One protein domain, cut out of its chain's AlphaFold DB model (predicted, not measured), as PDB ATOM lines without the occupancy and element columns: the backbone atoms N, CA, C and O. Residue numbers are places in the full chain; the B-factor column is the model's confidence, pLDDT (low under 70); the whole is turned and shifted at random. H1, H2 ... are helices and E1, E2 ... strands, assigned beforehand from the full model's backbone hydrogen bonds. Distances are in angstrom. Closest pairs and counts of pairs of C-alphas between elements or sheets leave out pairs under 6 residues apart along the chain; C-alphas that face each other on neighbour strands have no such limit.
ATOM      1  N   SER A   3       5.371 -15.094   3.493       97.19
ATOM      2  CA  SER A   3       4.993 -13.824   2.862       97.19
ATOM      3  C   SER A   3       5.617 -13.724   1.464       97.19
ATOM      4  O   SER A   3       6.593 -14.399   1.155       97.19
ATOM      5  N   ASP A   4       5.094 -12.863   0.607       94.56
ATOM      6  CA  ASP A   4       5.727 -12.453  -0.656       94.56
ATOM      7  C   ASP A   4       6.555 -11.165  -0.501       94.56
ATOM      8  O   ASP A   4       7.368 -10.828  -1.360       94.56
ATOM      9  N   SER A   5       6.381 -10.459   0.619       95.31
ATOM     10  CA  SER A   5       6.995  -9.169   0.906       95.31
ATOM     11  C   SER A   5       7.876  -9.239   2.146       95.31
ATOM     12  O   SER A   5       7.395  -9.501   3.255       95.31
ATOM     13  N   PHE A   6       9.165  -8.938   1.963       95.38
ATOM     14  CA  PHE A   6      10.122  -8.812   3.063       95.38
ATOM     15  C   PHE A   6       9.774  -7.645   3.993       95.38
ATOM     16  O   PHE A   6       9.852  -7.789   5.207       95.38
ATOM     17  N   GLY A   7       9.304  -6.515   3.450       95.94
ATOM     18  CA  GLY A   7       8.877  -5.375   4.268       95.94
ATOM     19  C   GLY A   7       7.742  -5.747   5.228       95.94
ATOM     20  O   GLY A   7       7.838  -5.495   6.426       95.94
ATOM     21  N   ARG A   8       6.723  -6.462   4.726       94.50
ATOM     22  CA  ARG A   8       5.614  -6.974   5.550       94.50
ATOM     23  C   ARG A   8       6.088  -8.006   6.577       94.50
ATOM     24  O   ARG A   8       5.580  -8.041   7.694       94.50
ATOM     25  N   LEU A   9       7.072  -8.832   6.216       96.56
ATOM     26  CA  LEU A   9       7.681  -9.805   7.125       96.56
ATOM     27  C   LEU A   9       8.400  -9.114   8.295       96.56
ATOM     28  O   LEU A   9       8.233  -9.528   9.437       96.56
ATOM     29  N   GLN A  10       9.148  -8.041   8.024       96.06
ATOM     30  CA  GLN A  10       9.841  -7.259   9.055       96.06
ATOM     31  C   GLN A  10       8.879  -6.503   9.977       96.06
ATOM     32  O   GLN A  10       9.164  -6.321  11.160       96.06
ATOM     33  N   GLU A  11       7.752  -6.022   9.451       95.56
ATOM     34  CA  GLU A  11       6.692  -5.431  10.274       95.56
ATOM     35  C   GLU A  11       6.079  -6.479  11.204       95.56
ATOM     36  O   GLU A  11       5.935  -6.233  12.400       95.56
ATOM     37  N   LEU A  12       5.794  -7.667  10.671       94.44
ATOM     38  CA  LEU A  12       5.257  -8.783  11.436       94.44
ATOM     39  C   LEU A  12       6.218  -9.267  12.533       94.44
ATOM     40  O   LEU A  12       5.773  -9.475  13.656       94.44
ATOM     41  N   ASP A  13       7.510  -9.403  12.235       94.94
ATOM     42  CA  ASP A  13       8.560  -9.738  13.211       94.94
ATOM     43  C   ASP A  13       8.531  -8.775  14.413       94.94
ATOM     44  O   ASP A  13       8.385  -9.176  15.567       94.94
ATOM     45  N   LYS A  14       8.508  -7.465  14.143       93.25
ATOM     46  CA  LYS A  14       8.393  -6.447  15.200       93.25
ATOM     47  C   LYS A  14       7.087  -6.563  15.982       93.25
ATOM     48  O   LYS A  14       7.102  -6.410  17.202       93.25
ATOM     49  N   MET A  15       5.967  -6.803  15.299       92.25
ATOM     50  CA  MET A  15       4.662  -6.942  15.946       92.25
ATOM     51  C   MET A  15       4.616  -8.157  16.872       92.25
ATOM     52  O   MET A  15       4.112  -8.034  17.983       92.25
ATOM     53  N   LEU A  16       5.165  -9.300  16.457       91.19
ATOM     54  CA  LEU A  16       5.186 -10.523  17.263       91.19
ATOM     55  C   LEU A  16       6.016 -10.363  18.542       91.19
ATOM     56  O   LEU A  16       5.665 -10.954  19.558       91.19
ATOM     57  N   TRP A  17       7.066  -9.535  18.527       87.50
ATOM     58  CA  TRP A  17       7.815  -9.194  19.742       87.50
ATOM     59  C   TRP A  17       7.090  -8.226  20.685       87.50
ATOM     60  O   TRP A  17       7.408  -8.177  21.872       87.50
ATOM     61  N   GLN A  18       6.158  -7.426  20.171       85.69
ATOM     62  CA  GLN A  18       5.429  -6.410  20.944       85.69
ATOM     63  C   GLN A  18       4.037  -6.873  21.390       85.69
ATOM     64  O   GLN A  18       3.403  -6.209  22.215       85.69
ATOM     65  N   TYR A  19       3.540  -7.968  20.818       79.25
ATOM     66  CA  TYR A  19       2.192  -8.466  21.034       79.25
ATOM     67  C   TYR A  19       2.049  -9.100  22.419       79.25
ATOM     68  O   TYR A  19       2.614 -10.158  22.652       79.25
ATOM     69  N   GLU A  20       1.260  -8.447  23.283       73.75
ATOM     70  CA  GLU A  20       0.957  -8.800  24.681       73.75
ATOM     71  C   GLU A  20       2.182  -9.176  25.531       73.75
ATOM     72  O   GLU A  20       2.808 -10.206  25.340       73.75
ATOM     73  N   ALA A  21       2.491  -8.397  26.572       67.31
ATOM     74  CA  ALA A  21       3.702  -8.607  27.380       67.31
ATOM     75  C   ALA A  21       3.818 -10.004  28.036       67.31
ATOM     76  O   ALA A  21       4.914 -10.409  28.421       67.31
ATOM     77  N   GLU A  22       2.704 -10.727  28.181       78.50
ATOM     78  CA  GLU A  22       2.650 -12.086  28.735       78.50
ATOM     79  C   GLU A  22       2.681 -13.187  27.657       78.50
ATOM     80  O   GLU A  22       2.825 -14.366  27.983       78.50
ATOM     81  N   SER A  23       2.580 -12.820  26.378       79.31
ATOM     82  CA  SER A  23       2.649 -13.732  25.242       79.31
ATOM     83  C   SER A  23       4.046 -13.680  24.631       79.31
ATOM     84  O   SER A  23       4.502 -12.654  24.137       79.31
ATOM     85  N   PHE A  24       4.757 -14.804  24.668       81.94
ATOM     86  CA  PHE A  24       6.057 -14.939  24.019       81.94
ATOM     87  C   PHE A  24       5.968 -16.001  22.931       81.94
ATOM     88  O   PHE A  24       5.775 -17.184  23.220       81.94
ATOM     89  N   ILE A  25       6.137 -15.580  21.678       88.12
ATOM     90  CA  ILE A  25       6.226 -16.470  20.521       88.12
ATOM     91  C   ILE A  25       7.688 -16.462  20.058       88.12
ATOM     92  O   ILE A  25       8.095 -15.492  19.422       88.12
ATOM     93  N   PRO A  26       8.501 -17.495  20.357       91.81
ATOM     94  CA  PRO A  26       9.867 -17.576  19.852       91.81
ATOM     95  C   PRO A  26       9.845 -17.674  18.324       91.81
ATOM     96  O   PRO A  26       9.371 -18.676  17.769       91.81
ATOM     97  N   HIS A  27      10.347 -16.637  17.657       94.69
ATOM     98  CA  HIS A  27      10.374 -16.551  16.204       94.69
ATOM     99  C   HIS A  27      11.682 -15.968  15.675       94.69
ATOM    100  O   HIS A  27      12.401 -15.267  16.384       94.69
ATOM    101  N   GLU A  28      11.981 -16.289  14.419       95.94
ATOM    102  CA  GLU A  28      13.172 -15.828  13.713       95.94
ATOM    103  C   GLU A  28      12.875 -15.703  12.218       95.94
ATOM    104  O   GLU A  28      12.101 -16.489  11.657       95.94
ATOM    105  N   ILE A  29      13.499 -14.719  11.569       96.94
ATOM    106  CA  ILE A  29      13.483 -14.604  10.114       96.94
ATOM    107  C   ILE A  29      14.419 -15.659   9.523       96.94
ATOM    108  O   ILE A  29      15.616 -15.661   9.787       96.94
ATOM    109  N   TRP A  30      13.868 -16.534   8.688       97.38
ATOM    110  CA  TRP A  30      14.610 -17.539   7.942       97.38
ATOM    111  C   TRP A  30      14.740 -17.122   6.474       97.38
ATOM    112  O   TRP A  30      13.751 -17.032   5.740       97.38
ATOM    113  N   GLU A  31      15.981 -16.909   6.041       95.69
ATOM    114  CA  GLU A  31      16.334 -16.774   4.628       95.69
ATOM    115  C   GLU A  31      16.346 -18.158   3.974       95.69
ATOM    116  O   GLU A  31      17.126 -19.032   4.341       95.69
ATOM    117  N   THR A  32      15.476 -18.383   2.992       94.06
ATOM    118  CA  THR A  32      15.203 -19.728   2.450       94.06
ATOM    119  C   THR A  32      16.364 -20.364   1.682       94.06
ATOM    120  O   THR A  32      16.287 -21.538   1.320       94.06
ATOM    121  N   GLU A  33      17.405 -19.586   1.388       92.56
ATOM    122  CA  GLU A  33      18.651 -20.051   0.772       92.56
ATOM    123  C   GLU A  33      19.643 -20.601   1.813       92.56
ATOM    124  O   GLU A  33      20.545 -21.362   1.463       92.56
ATOM    125  N   GLU A  34      19.434 -20.276   3.092       94.62
ATOM    126  CA  GLU A  34      20.254 -20.695   4.223       94.62
ATOM    127  C   GLU A  34      19.664 -21.917   4.942       94.62
ATOM    128  O   GLU A  34      18.500 -22.307   4.762       94.62
ATOM    129  N   ALA A  35      20.480 -22.538   5.798       93.75
ATOM    130  CA  ALA A  35      20.047 -23.663   6.618       93.75
ATOM    131  C   ALA A  35      18.854 -23.273   7.511       93.75
ATOM    132  O   ALA A  35      18.895 -22.272   8.223       93.75
ATOM    133  N   MET A  36      17.798 -24.092   7.486       94.31
ATOM    134  CA  MET A  36      16.593 -23.845   8.277       94.31
ATOM    135  C   MET A  36      16.909 -23.927   9.783       94.31
ATOM    136  O   MET A  36      17.420 -24.967  10.217       94.31
ATOM    137  N   PRO A  37      16.593 -22.892  10.587       93.94
ATOM    138  CA  PRO A  37      16.831 -22.925  12.028       93.94
ATOM    139  C   PRO A  37      16.061 -24.068  12.701       93.94
ATOM    140  O   PRO A  37      14.887 -24.298  12.402       93.94
ATOM    141  N   SER A  38      16.715 -24.791  13.615       89.50
ATOM    142  CA  SER A  38      16.124 -25.942  14.320       89.50
ATOM    143  C   SER A  38      15.559 -25.608  15.699       89.50
ATOM    144  O   SER A  38      14.716 -26.346  16.205       89.50
ATOM    145  N   ASP A  39      16.026 -24.518  16.305       90.31
ATOM    146  CA  ASP A  39      15.805 -24.235  17.729       90.31
ATOM    147  C   ASP A  39      14.625 -23.276  17.968       90.31
ATOM    148  O   ASP A  39      14.209 -23.051  19.106       90.31
ATOM    149  N   THR A  40      14.047 -22.744  16.888       88.50
ATOM    150  CA  THR A  40      12.992 -21.730  16.920       88.50
ATOM    151  C   THR A  40      11.644 -22.331  16.519       88.50
ATOM    152  O   THR A  40      11.529 -23.054  15.533       88.50
ATOM    153  N   SER A  41      10.592 -22.016  17.282       90.12
ATOM    154  CA  SER A  41       9.255 -22.598  17.072       90.12
ATOM    155  C   SER A  41       8.535 -22.041  15.842       90.12
ATOM    156  O   SER A  41       7.766 -22.758  15.202       90.12
ATOM    157  N   VAL A  42       8.756 -20.766  15.512       95.25
ATOM    158  CA  VAL A  42       8.124 -20.098  14.371       95.25
ATOM    159  C   VAL A  42       9.184 -19.493  13.461       95.25
ATOM    160  O   VAL A  42       9.947 -18.626  13.864       95.25
ATOM    161  N   LEU A  43       9.187 -19.905  12.197       97.38
ATOM    162  CA  LEU A  43      10.033 -19.294  11.175       97.38
ATOM    163  C   LEU A  43       9.222 -18.290  10.363       97.38
ATOM    164  O   LEU A  43       8.126 -18.612   9.889       97.38
ATOM    165  N   LEU A  44       9.756 -17.089  10.197       97.75
ATOM    166  CA  LEU A  44       9.234 -16.051   9.321       97.75
ATOM    167  C   LEU A  44      10.042 -16.089   8.025       97.75
ATOM    168  O   LEU A  44      11.240 -15.848   8.047       97.75
ATOM    169  N   ALA A  45       9.417 -16.396   6.896       97.62
ATOM    170  CA  ALA A  45      10.110 -16.447   5.614       97.62
ATOM    171  C   ALA A  45       9.304 -15.726   4.536       97.62
ATOM    172  O   ALA A  45       8.073 -15.637   4.609       97.62
ATOM    173  N   CYS A  46       9.997 -15.220   3.521       97.25
ATOM    174  CA  CYS A  46       9.353 -14.646   2.351       97.25
ATOM    175  C   CYS A  46      10.099 -14.949   1.057       97.25
ATOM    176  O   CYS A  46      11.306 -15.182   1.071       97.25
ATOM    177  N   GLY A  47       9.393 -14.875  -0.066       95.25
ATOM    178  CA  GLY A  47       9.998 -15.001  -1.386       95.25
ATOM    179  C   GLY A  47       8.970 -15.116  -2.504       95.25
ATOM    180  O   GLY A  47       7.779 -15.294  -2.268       95.25
ATOM    181  N   GLY A  48       9.450 -15.034  -3.747       93.06
ATOM    182  CA  GLY A  48       8.607 -15.216  -4.935       93.06
ATOM    183  C   GLY A  48       8.314 -16.682  -5.272       93.06
ATOM    184  O   GLY A  48       7.363 -16.965  -5.992       93.06
ATOM    185  N   ASN A  49       9.113 -17.617  -4.751       93.69
ATOM    186  CA  ASN A  49       8.953 -19.054  -4.965       93.69
ATOM    187  C   ASN A  49       8.791 -19.762  -3.624       93.69
ATOM    188  O   ASN A  49       9.476 -19.419  -2.663       93.69
ATOM    189  N   LEU A  50       7.923 -20.775  -3.577       96.00
ATOM    190  CA  LEU A  50       7.716 -21.560  -2.363       96.00
ATOM    191  C   LEU A  50       9.008 -22.295  -1.969       96.00
ATOM    192  O   LEU A  50       9.620 -22.947  -2.824       96.00
ATOM    193  N   PRO A  51       9.419 -22.229  -0.694       95.38
ATOM    194  CA  PRO A  51      10.642 -22.859  -0.243       95.38
ATOM    195  C   PRO A  51      10.443 -24.363  -0.101       95.38
ATOM    196  O   PRO A  51       9.328 -24.865   0.075       95.38
ATOM    197  N   ARG A  52      11.551 -25.099  -0.111       94.50
ATOM    198  CA  ARG A  52      11.533 -26.494   0.315       94.50
ATOM    199  C   ARG A  52      11.545 -26.538   1.839       94.50
ATOM    200  O   ARG A  52      12.488 -26.061   2.458       94.50
ATOM    201  N   ILE A  53      10.526 -27.156   2.421       95.00
ATOM    202  CA  ILE A  53      10.405 -27.372   3.867       95.00
ATOM    203  C   ILE A  53      10.357 -28.873   4.180       95.00
ATOM    204  O   ILE A  53       9.964 -29.662   3.314       95.00
ATOM    205  N   PRO A  54      10.765 -29.300   5.387       93.62
ATOM    206  CA  PRO A  54      10.532 -30.661   5.854       93.62
ATOM    207  C   PRO A  54       9.050 -31.048   5.864       93.62
ATOM    208  O   PRO A  54       8.162 -30.214   6.060       93.62
ATOM    209  N   GLU A  55       8.788 -32.346   5.714       93.62
ATOM    210  CA  GLU A  55       7.461 -32.909   5.963       93.62
ATOM    211  C   GLU A  55       7.023 -32.647   7.413       93.62
ATOM    212  O   GLU A  55       7.844 -32.511   8.321       93.62
ATOM    213  N   GLY A  56       5.712 -32.581   7.648       94.00
ATOM    214  CA  GLY A  56       5.166 -32.380   8.995       94.00
ATOM    215  C   GLY A  56       5.017 -30.915   9.419       94.00
ATOM    216  O   GLY A  56       4.318 -30.641  10.392       94.00
ATOM    217  N   MET A  57       5.604 -29.963   8.688       95.50
ATOM    218  CA  MET A  57       5.466 -28.542   9.013       95.50
ATOM    219  C   MET A  57       4.066 -28.007   8.696       95.50
ATOM    220  O   MET A  57       3.443 -28.380   7.701       95.50
ATOM    221  N   ALA A  58       3.588 -27.086   9.532       97.06
ATOM    222  CA  ALA A  58       2.416 -26.272   9.246       97.06
ATOM    223  C   ALA A  58       2.851 -24.906   8.709       97.06
ATOM    224  O   ALA A  58       3.817 -24.314   9.192       97.06
ATOM    225  N   VAL A  59       2.109 -24.387   7.736       97.94
ATOM    226  CA  VAL A  59       2.365 -23.077   7.145       97.94
ATOM    227  C   VAL A  59       1.176 -22.168   7.388       97.94
ATOM    228  O   VAL A  59       0.052 -22.518   7.055       97.94
ATOM    229  N   LEU A  60       1.439 -20.979   7.924       97.62
ATOM    230  CA  LEU A  60       0.531 -19.842   7.819       97.62
ATOM    231  C   LEU A  60       0.926 -19.023   6.594       97.62
ATOM    232  O   LEU A  60       2.021 -18.454   6.572       97.62
ATOM    233  N   ASN A  61       0.056 -19.031   5.589       97.19
ATOM    234  CA  ASN A  61       0.250 -18.367   4.312       97.19
ATOM    235  C   ASN A  61      -0.322 -16.944   4.371       97.19
ATOM    236  O   ASN A  61      -1.501 -16.759   4.666       97.19
ATOM    237  N   LEU A  62       0.527 -15.948   4.126       95.75
ATOM    238  CA  LEU A  62       0.190 -14.520   4.114       95.75
ATOM    239  C   LEU A  62       0.441 -13.886   2.736       95.75
ATOM    240  O   LEU A  62       0.547 -12.663   2.639       95.75
ATOM    241  N   SER A  63       0.577 -14.716   1.701       94.44
ATOM    242  CA  SER A  63       0.787 -14.308   0.313       94.44
ATOM    243  C   SER A  63      -0.184 -15.011  -0.630       94.44
ATOM    244  O   SER A  63      -0.939 -15.898  -0.226       94.44
ATOM    245  N   ASP A  64      -0.090 -14.687  -1.917       92.31
ATOM    246  CA  ASP A  64      -0.874 -15.339  -2.972       92.31
ATOM    247  C   ASP A  64      -0.307 -16.695  -3.422       92.31
ATOM    248  O   ASP A  64      -0.739 -17.277  -4.418       92.31
ATOM    249  N   GLY A  65       0.664 -17.234  -2.679       93.06
ATOM    250  CA  GLY A  65       1.280 -18.522  -2.966       93.06
ATOM    251  C   GLY A  65       0.294 -19.692  -2.878       93.06
ATOM    252  O   GLY A  65      -0.429 -19.855  -1.898       93.06
ATOM    253  N   PHE A  66       0.322 -20.568  -3.882       96.56
ATOM    254  CA  PHE A  66      -0.476 -21.795  -3.930       96.56
ATOM    255  C   PHE A  66       0.317 -22.975  -3.355       96.56
ATOM    256  O   PHE A  66       1.031 -23.674  -4.079       96.56
ATOM    257  N   TRP A  67       0.191 -23.225  -2.049       96.88
ATOM    258  CA  TRP A  67       0.991 -24.233  -1.331       96.88
ATOM    259  C   TRP A  67       0.755 -25.688  -1.757       96.88
ATOM    260  O   TRP A  67       1.573 -26.556  -1.460       96.88
ATOM    261  N   ASN A  68      -0.297 -25.964  -2.530       96.50
ATOM    262  CA  ASN A  68      -0.484 -27.254  -3.194       96.50
ATOM    263  C   ASN A  68       0.494 -27.499  -4.359       96.50
ATOM    264  O   ASN A  68       0.510 -28.600  -4.902       96.50
ATOM    265  N   THR A  69       1.280 -26.495  -4.756       96.56
ATOM    266  CA  THR A  69       2.332 -26.609  -5.782       96.56
ATOM    267  C   THR A  69       3.739 -26.742  -5.188       96.56
ATOM    268  O   THR A  69       4.710 -26.873  -5.932       96.56
ATOM    269  N   ALA A  70       3.863 -26.728  -3.853       96.06
ATOM    270  CA  ALA A  70       5.139 -26.909  -3.173       96.06
ATOM    271  C   ALA A  70       5.758 -28.275  -3.504       96.06
ATOM    272  O   ALA A  70       5.064 -29.282  -3.648       96.06
ATOM    273  N   SER A  71       7.089 -28.316  -3.583       94.88
ATOM    274  CA  SER A  71       7.839 -29.547  -3.869       94.88
ATOM    275  C   SER A  71       7.702 -30.599  -2.763       94.88
ATOM    276  O   SER A  71       7.742 -31.795  -3.044       94.88
ATOM    277  N   VAL A  72       7.503 -30.158  -1.520       95.56
ATOM    278  CA  VAL A  72       7.075 -30.980  -0.385       95.56
ATOM    279  C   VAL A  72       5.835 -30.316   0.196       95.56
ATOM    280  O   VAL A  72       5.873 -29.132   0.531       95.56
ATOM    281  N   LEU A  73       4.731 -31.059   0.286       95.56
ATOM    282  CA  LEU A  73       3.491 -30.512   0.828       95.56
ATOM    283  C   LEU A  73       3.601 -30.360   2.353       95.56
ATOM    284  O   LEU A  73       4.017 -31.305   3.031       95.56
ATOM    285  N   PRO A  74       3.200 -29.207   2.915       96.19
ATOM    286  CA  PRO A  74       3.096 -29.054   4.358       96.19
ATOM    287  C   PRO A  74       1.999 -29.966   4.915       96.19
ATOM    288  O   PRO A  74       1.018 -30.278   4.239       96.19
ATOM    289  N   ALA A  75       2.116 -30.334   6.191       96.00
ATOM    290  CA  ALA A  75       1.079 -31.093   6.885       96.00
ATOM    291  C   ALA A  75      -0.235 -30.308   6.998       96.00
ATOM    292  O   ALA A  75      -1.314 -30.898   7.006       96.00
ATOM    293  N   ARG A  76      -0.147 -28.976   7.107       96.75
ATOM    294  CA  ARG A  76      -1.295 -28.065   7.158       96.75
ATOM    295  C   ARG A  76      -0.949 -26.732   6.505       96.75
ATOM    296  O   ARG A  76       0.153 -26.224   6.698       96.75
ATOM    297  N   VAL A  77      -1.923 -26.145   5.817       97.50
ATOM    298  CA  VAL A  77      -1.879 -24.754   5.351       97.50
ATOM    299  C   VAL A  77      -2.995 -23.993   6.055       97.50
ATOM    300  O   VAL A  77      -4.146 -24.426   6.047       97.50
ATOM    301  N   LEU A  78      -2.642 -22.889   6.700       97.44
ATOM    302  CA  LEU A  78      -3.546 -21.936   7.322       97.44
ATOM    303  C   LEU A  78      -3.593 -20.713   6.408       97.44
ATOM    304  O   LEU A  78      -2.555 -20.122   6.114       97.44
ATOM    305  N   GLU A  79      -4.789 -20.354   5.965       96.38
ATOM    306  CA  GLU A  79      -5.045 -19.193   5.114       96.38
ATOM    307  C   GLU A  79      -5.786 -18.135   5.931       96.38
ATOM    308  O   GLU A  79      -6.733 -18.461   6.653       96.38
ATOM    309  N   ILE A  80      -5.381 -16.871   5.802       93.50
ATOM    310  CA  ILE A  80      -6.152 -15.742   6.325       93.50
ATOM    311  C   ILE A  80      -7.013 -15.197   5.192       93.50
ATOM    312  O   ILE A  80      -6.500 -14.795   4.151       93.50
ATOM    313  N   VAL A  81      -8.327 -15.195   5.401       91.12
ATOM    314  CA  VAL A  81      -9.298 -14.679   4.434       91.12
ATOM    315  C   VAL A  81      -9.839 -13.362   4.965       91.12
ATOM    316  O   VAL A  81     -10.485 -13.335   6.013       91.12
ATOM    317  N   GLY A  82      -9.535 -12.274   4.261       88.94
ATOM    318  CA  GLY A  82     -10.090 -10.957   4.551       88.94
ATOM    319  C   GLY A  82     -11.550 -10.823   4.109       88.94
ATOM    320  O   GLY A  82     -12.128 -11.712   3.484       88.94
ATOM    321  N   ASN A  83     -12.150  -9.680   4.440       89.25
ATOM    322  CA  ASN A  83     -13.561  -9.398   4.155       89.25
ATOM    323  C   ASN A  83     -13.767  -8.547   2.893       89.25
ATOM    324  O   ASN A  83     -14.913  -8.247   2.548       89.25
ATOM    325  N   SER A  84     -12.694  -8.107   2.225       92.31
ATOM    326  CA  SER A  84     -12.831  -7.349   0.982       92.31
ATOM    327  C   SER A  84     -13.244  -8.264  -0.177       92.31
ATOM    328  O   SER A  84     -13.106  -9.486  -0.120       92.31
ATOM    329  N   LEU A  85     -13.789  -7.678  -1.248       92.12
ATOM    330  CA  LEU A  85     -14.181  -8.452  -2.431       92.12
ATOM    331  C   LEU A  85     -12.984  -9.135  -3.102       92.12
ATOM    332  O   LEU A  85     -13.144 -10.238  -3.620       92.12
ATOM    333  N   GLU A  86     -11.821  -8.485  -3.078       91.69
ATOM    334  CA  GLU A  86     -10.558  -9.005  -3.608       91.69
ATOM    335  C   GLU A  86     -10.075 -10.187  -2.760       91.69
ATOM    336  O   GLU A  86      -9.980 -11.298  -3.276       91.69
ATOM    337  N   ASP A  87      -9.983 -10.014  -1.433       90.50
ATOM    338  CA  ASP A  87      -9.589 -11.093  -0.512       90.50
ATOM    339  C   ASP A  87     -10.472 -12.342  -0.663       90.50
ATOM    340  O   ASP A  87     -10.000 -13.481  -0.620       90.50
ATOM    341  N   LEU A  88     -11.785 -12.142  -0.830       93.00
ATOM    342  CA  LEU A  88     -12.743 -13.230  -1.008       93.00
ATOM    343  C   LEU A  88     -12.610 -13.912  -2.371       93.00
ATOM    344  O   LEU A  88     -12.897 -15.109  -2.468       93.00
ATOM    345  N   ALA A  89     -12.244 -13.180  -3.424       93.94
ATOM    346  CA  ALA A  89     -11.988 -13.756  -4.738       93.94
ATOM    347  C   ALA A  89     -10.735 -14.639  -4.685       93.94
ATOM    348  O   ALA A  89     -10.822 -15.830  -4.997       93.94
ATOM    349  N   ASP A  90      -9.634 -14.114  -4.153       92.56
ATOM    350  CA  ASP A  90      -8.357 -14.825  -4.052       92.56
ATOM    351  C   ASP A  90      -8.471 -16.067  -3.158       92.56
ATOM    352  O   ASP A  90      -8.023 -17.167  -3.504       92.56
ATOM    353  N   ALA A  91      -9.179 -15.944  -2.031       92.69
ATOM    354  CA  ALA A  91      -9.461 -17.072  -1.153       92.69
ATOM    355  C   ALA A  91     -10.272 -18.178  -1.848       92.69
ATOM    356  O   ALA A  91     -10.045 -19.364  -1.590       92.69
ATOM    357  N   ARG A  92     -11.210 -17.835  -2.744       94.88
ATOM    358  CA  ARG A  92     -11.979 -18.830  -3.518       94.88
ATOM    359  C   ARG A  92     -11.105 -19.559  -4.530       94.88
ATOM    360  O   ARG A  92     -11.311 -20.761  -4.745       94.88
ATOM    361  N   GLU A  93     -10.148 -18.869  -5.141       96.19
ATOM    362  CA  GLU A  93      -9.184 -19.485  -6.052       96.19
ATOM    363  C   GLU A  93      -8.302 -20.493  -5.311       96.19
ATOM    364  O   GLU A  93      -8.269 -21.671  -5.691       96.19
ATOM    365  N   ARG A  94      -7.692 -20.084  -4.188       95.50
ATOM    366  CA  ARG A  94      -6.889 -20.976  -3.330       95.50
ATOM    367  C   ARG A  94      -7.708 -22.151  -2.799       95.50
ATOM    368  O   ARG A  94      -7.289 -23.301  -2.933       95.50
ATOM    369  N   PHE A  95      -8.925 -21.903  -2.309       95.25
ATOM    370  CA  PHE A  95      -9.850 -22.954  -1.869       95.25
ATOM    371  C   PHE A  95     -10.096 -23.997  -2.966       95.25
ATOM    372  O   PHE A  95     -10.038 -25.205  -2.724       95.25
ATOM    373  N   THR A  96     -10.359 -23.541  -4.192       96.62
ATOM    374  CA  THR A  96     -10.621 -24.428  -5.330       96.62
ATOM    375  C   THR A  96      -9.388 -25.256  -5.679       96.62
ATOM    376  O   THR A  96      -9.513 -26.461  -5.916       96.62
ATOM    377  N   ALA A  97      -8.204 -24.640  -5.690       96.94
ATOM    378  CA  ALA A  97      -6.943 -25.321  -5.957       96.94
ATOM    379  C   ALA A  97      -6.640 -26.395  -4.899       96.94
ATOM    380  O   ALA A  97      -6.427 -27.556  -5.249       96.94
ATOM    381  N   TYR A  98      -6.722 -26.051  -3.612       96.88
ATOM    382  CA  TYR A  98      -6.466 -26.980  -2.508       96.88
ATOM    383  C   TYR A  98      -7.447 -28.151  -2.512       96.88
ATOM    384  O   TYR A  98      -7.037 -29.309  -2.415       96.88
ATOM    385  N   ARG A  99      -8.737 -27.882  -2.738       96.38
ATOM    386  CA  ARG A  99      -9.757 -28.933  -2.833       96.38
ATOM    387  C   ARG A  99      -9.485 -29.893  -3.990       96.38
ATOM    388  O   ARG A  99      -9.635 -31.100  -3.826       96.38
ATOM    389  N   ARG A 100      -9.080 -29.377  -5.157       96.69
ATOM    390  CA  ARG A 100      -8.723 -30.201  -6.327       96.69
ATOM    391  C   ARG A 100      -7.483 -31.059  -6.079       96.69
ATOM    392  O   ARG A 100      -7.412 -32.164  -6.604       96.69
ATOM    393  N   SER A 101      -6.552 -30.576  -5.263       94.75
ATOM    394  CA  SER A 101      -5.350 -31.307  -4.850       94.75
ATOM    395  C   SER A 101      -5.579 -32.276  -3.681       94.75
ATOM    396  O   SER A 101      -4.629 -32.911  -3.238       94.75
ATOM    397  N   GLY A 102      -6.817 -32.423  -3.191       94.12
ATOM    398  CA  GLY A 102      -7.169 -33.408  -2.163       94.12
ATOM    399  C   GLY A 102      -6.985 -32.942  -0.717       94.12
ATOM    400  O   GLY A 102      -7.043 -33.771   0.188       94.12
TER     401      GLY A 102
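Overview. This is residues 3 to 102 of the 114 residues of the protein "HolC protein" of Neisseria gonorrhoeae (UniProt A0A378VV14). Two small pairs of parallel strands, E1 with E2 and E3 with E4, stand in a loose row with a gap between the pairs; helix H1 packs on the first pair, and helix H2 lies at the other end of the row, beyond E4. Long loops join the strands, and residues 18 to 23 and 83 to 88 stick out. The printed part has 100 residues, with two named helices and four named strands in the order H1, E1, E2, E3, E4, H2; each sheet has two strands and is parallel. The class is mixed, helices and strands, with under half of the residues, 45, in named elements. The whole is compact, with a radius of gyration of the C-alphas of 14.4 A and spans of 38 by 31 by 23 A.

Arrangement. From the first residue on, H1, residues 6 to 18, comes before E1, residues 27 to 29, and E2, residues 42 to 46. The closest C-alphas of H1 and E2 are those of Phe 6 and Cys 46, 5.9 A apart; those of H1 and E1 are Asp 13 and Ile 29, 7.6 A apart. E1 and E2 are parallel neighbours at 23 degrees, with N 44 and O 28 within hydrogen-bond range at 2.8 A. E3, residues 58 to 61, is apart from E2. E3 and E4, residues 76 to 79, are parallel neighbours at 20 degrees, with N 78 and O 59 within hydrogen-bond range at 2.7 A. H2, residues 85 to 100, has one pair of C-alphas within 8 A of E4, those of Glu 79 and Ala 91, 8.0 A apart. H1 and H2 are apart. In H1 and H2 every O i to N i+4 pair is within hydrogen-bond range.

Along the chain. H1 begins at C-alpha 6, (10.122, -8.812, 3.063), and measures 18.6 A from first to last C-alpha. E1 measures 7.1 A, E2 13.3 A, E3 9.6 A and E4 9.8 A. E3 begins at C-alpha 58, (2.416, -26.272, 9.246). H2 measures 22.8 A and ends at C-alpha 100, (-8.723, -30.201, -6.327).

Size, cuts and confidence. The two C-alphas farthest apart are those of Ala 21 and Arg 100, 41.9 A. The printed part has no cut. The links E1 to E2, E2 to E3 and E3 to E4 are long, the link H1 to E1 is short, and the link E4 to H2 is tight. The mean pLDDT of the printed part is 93.4, and residue 21 alone is under 70.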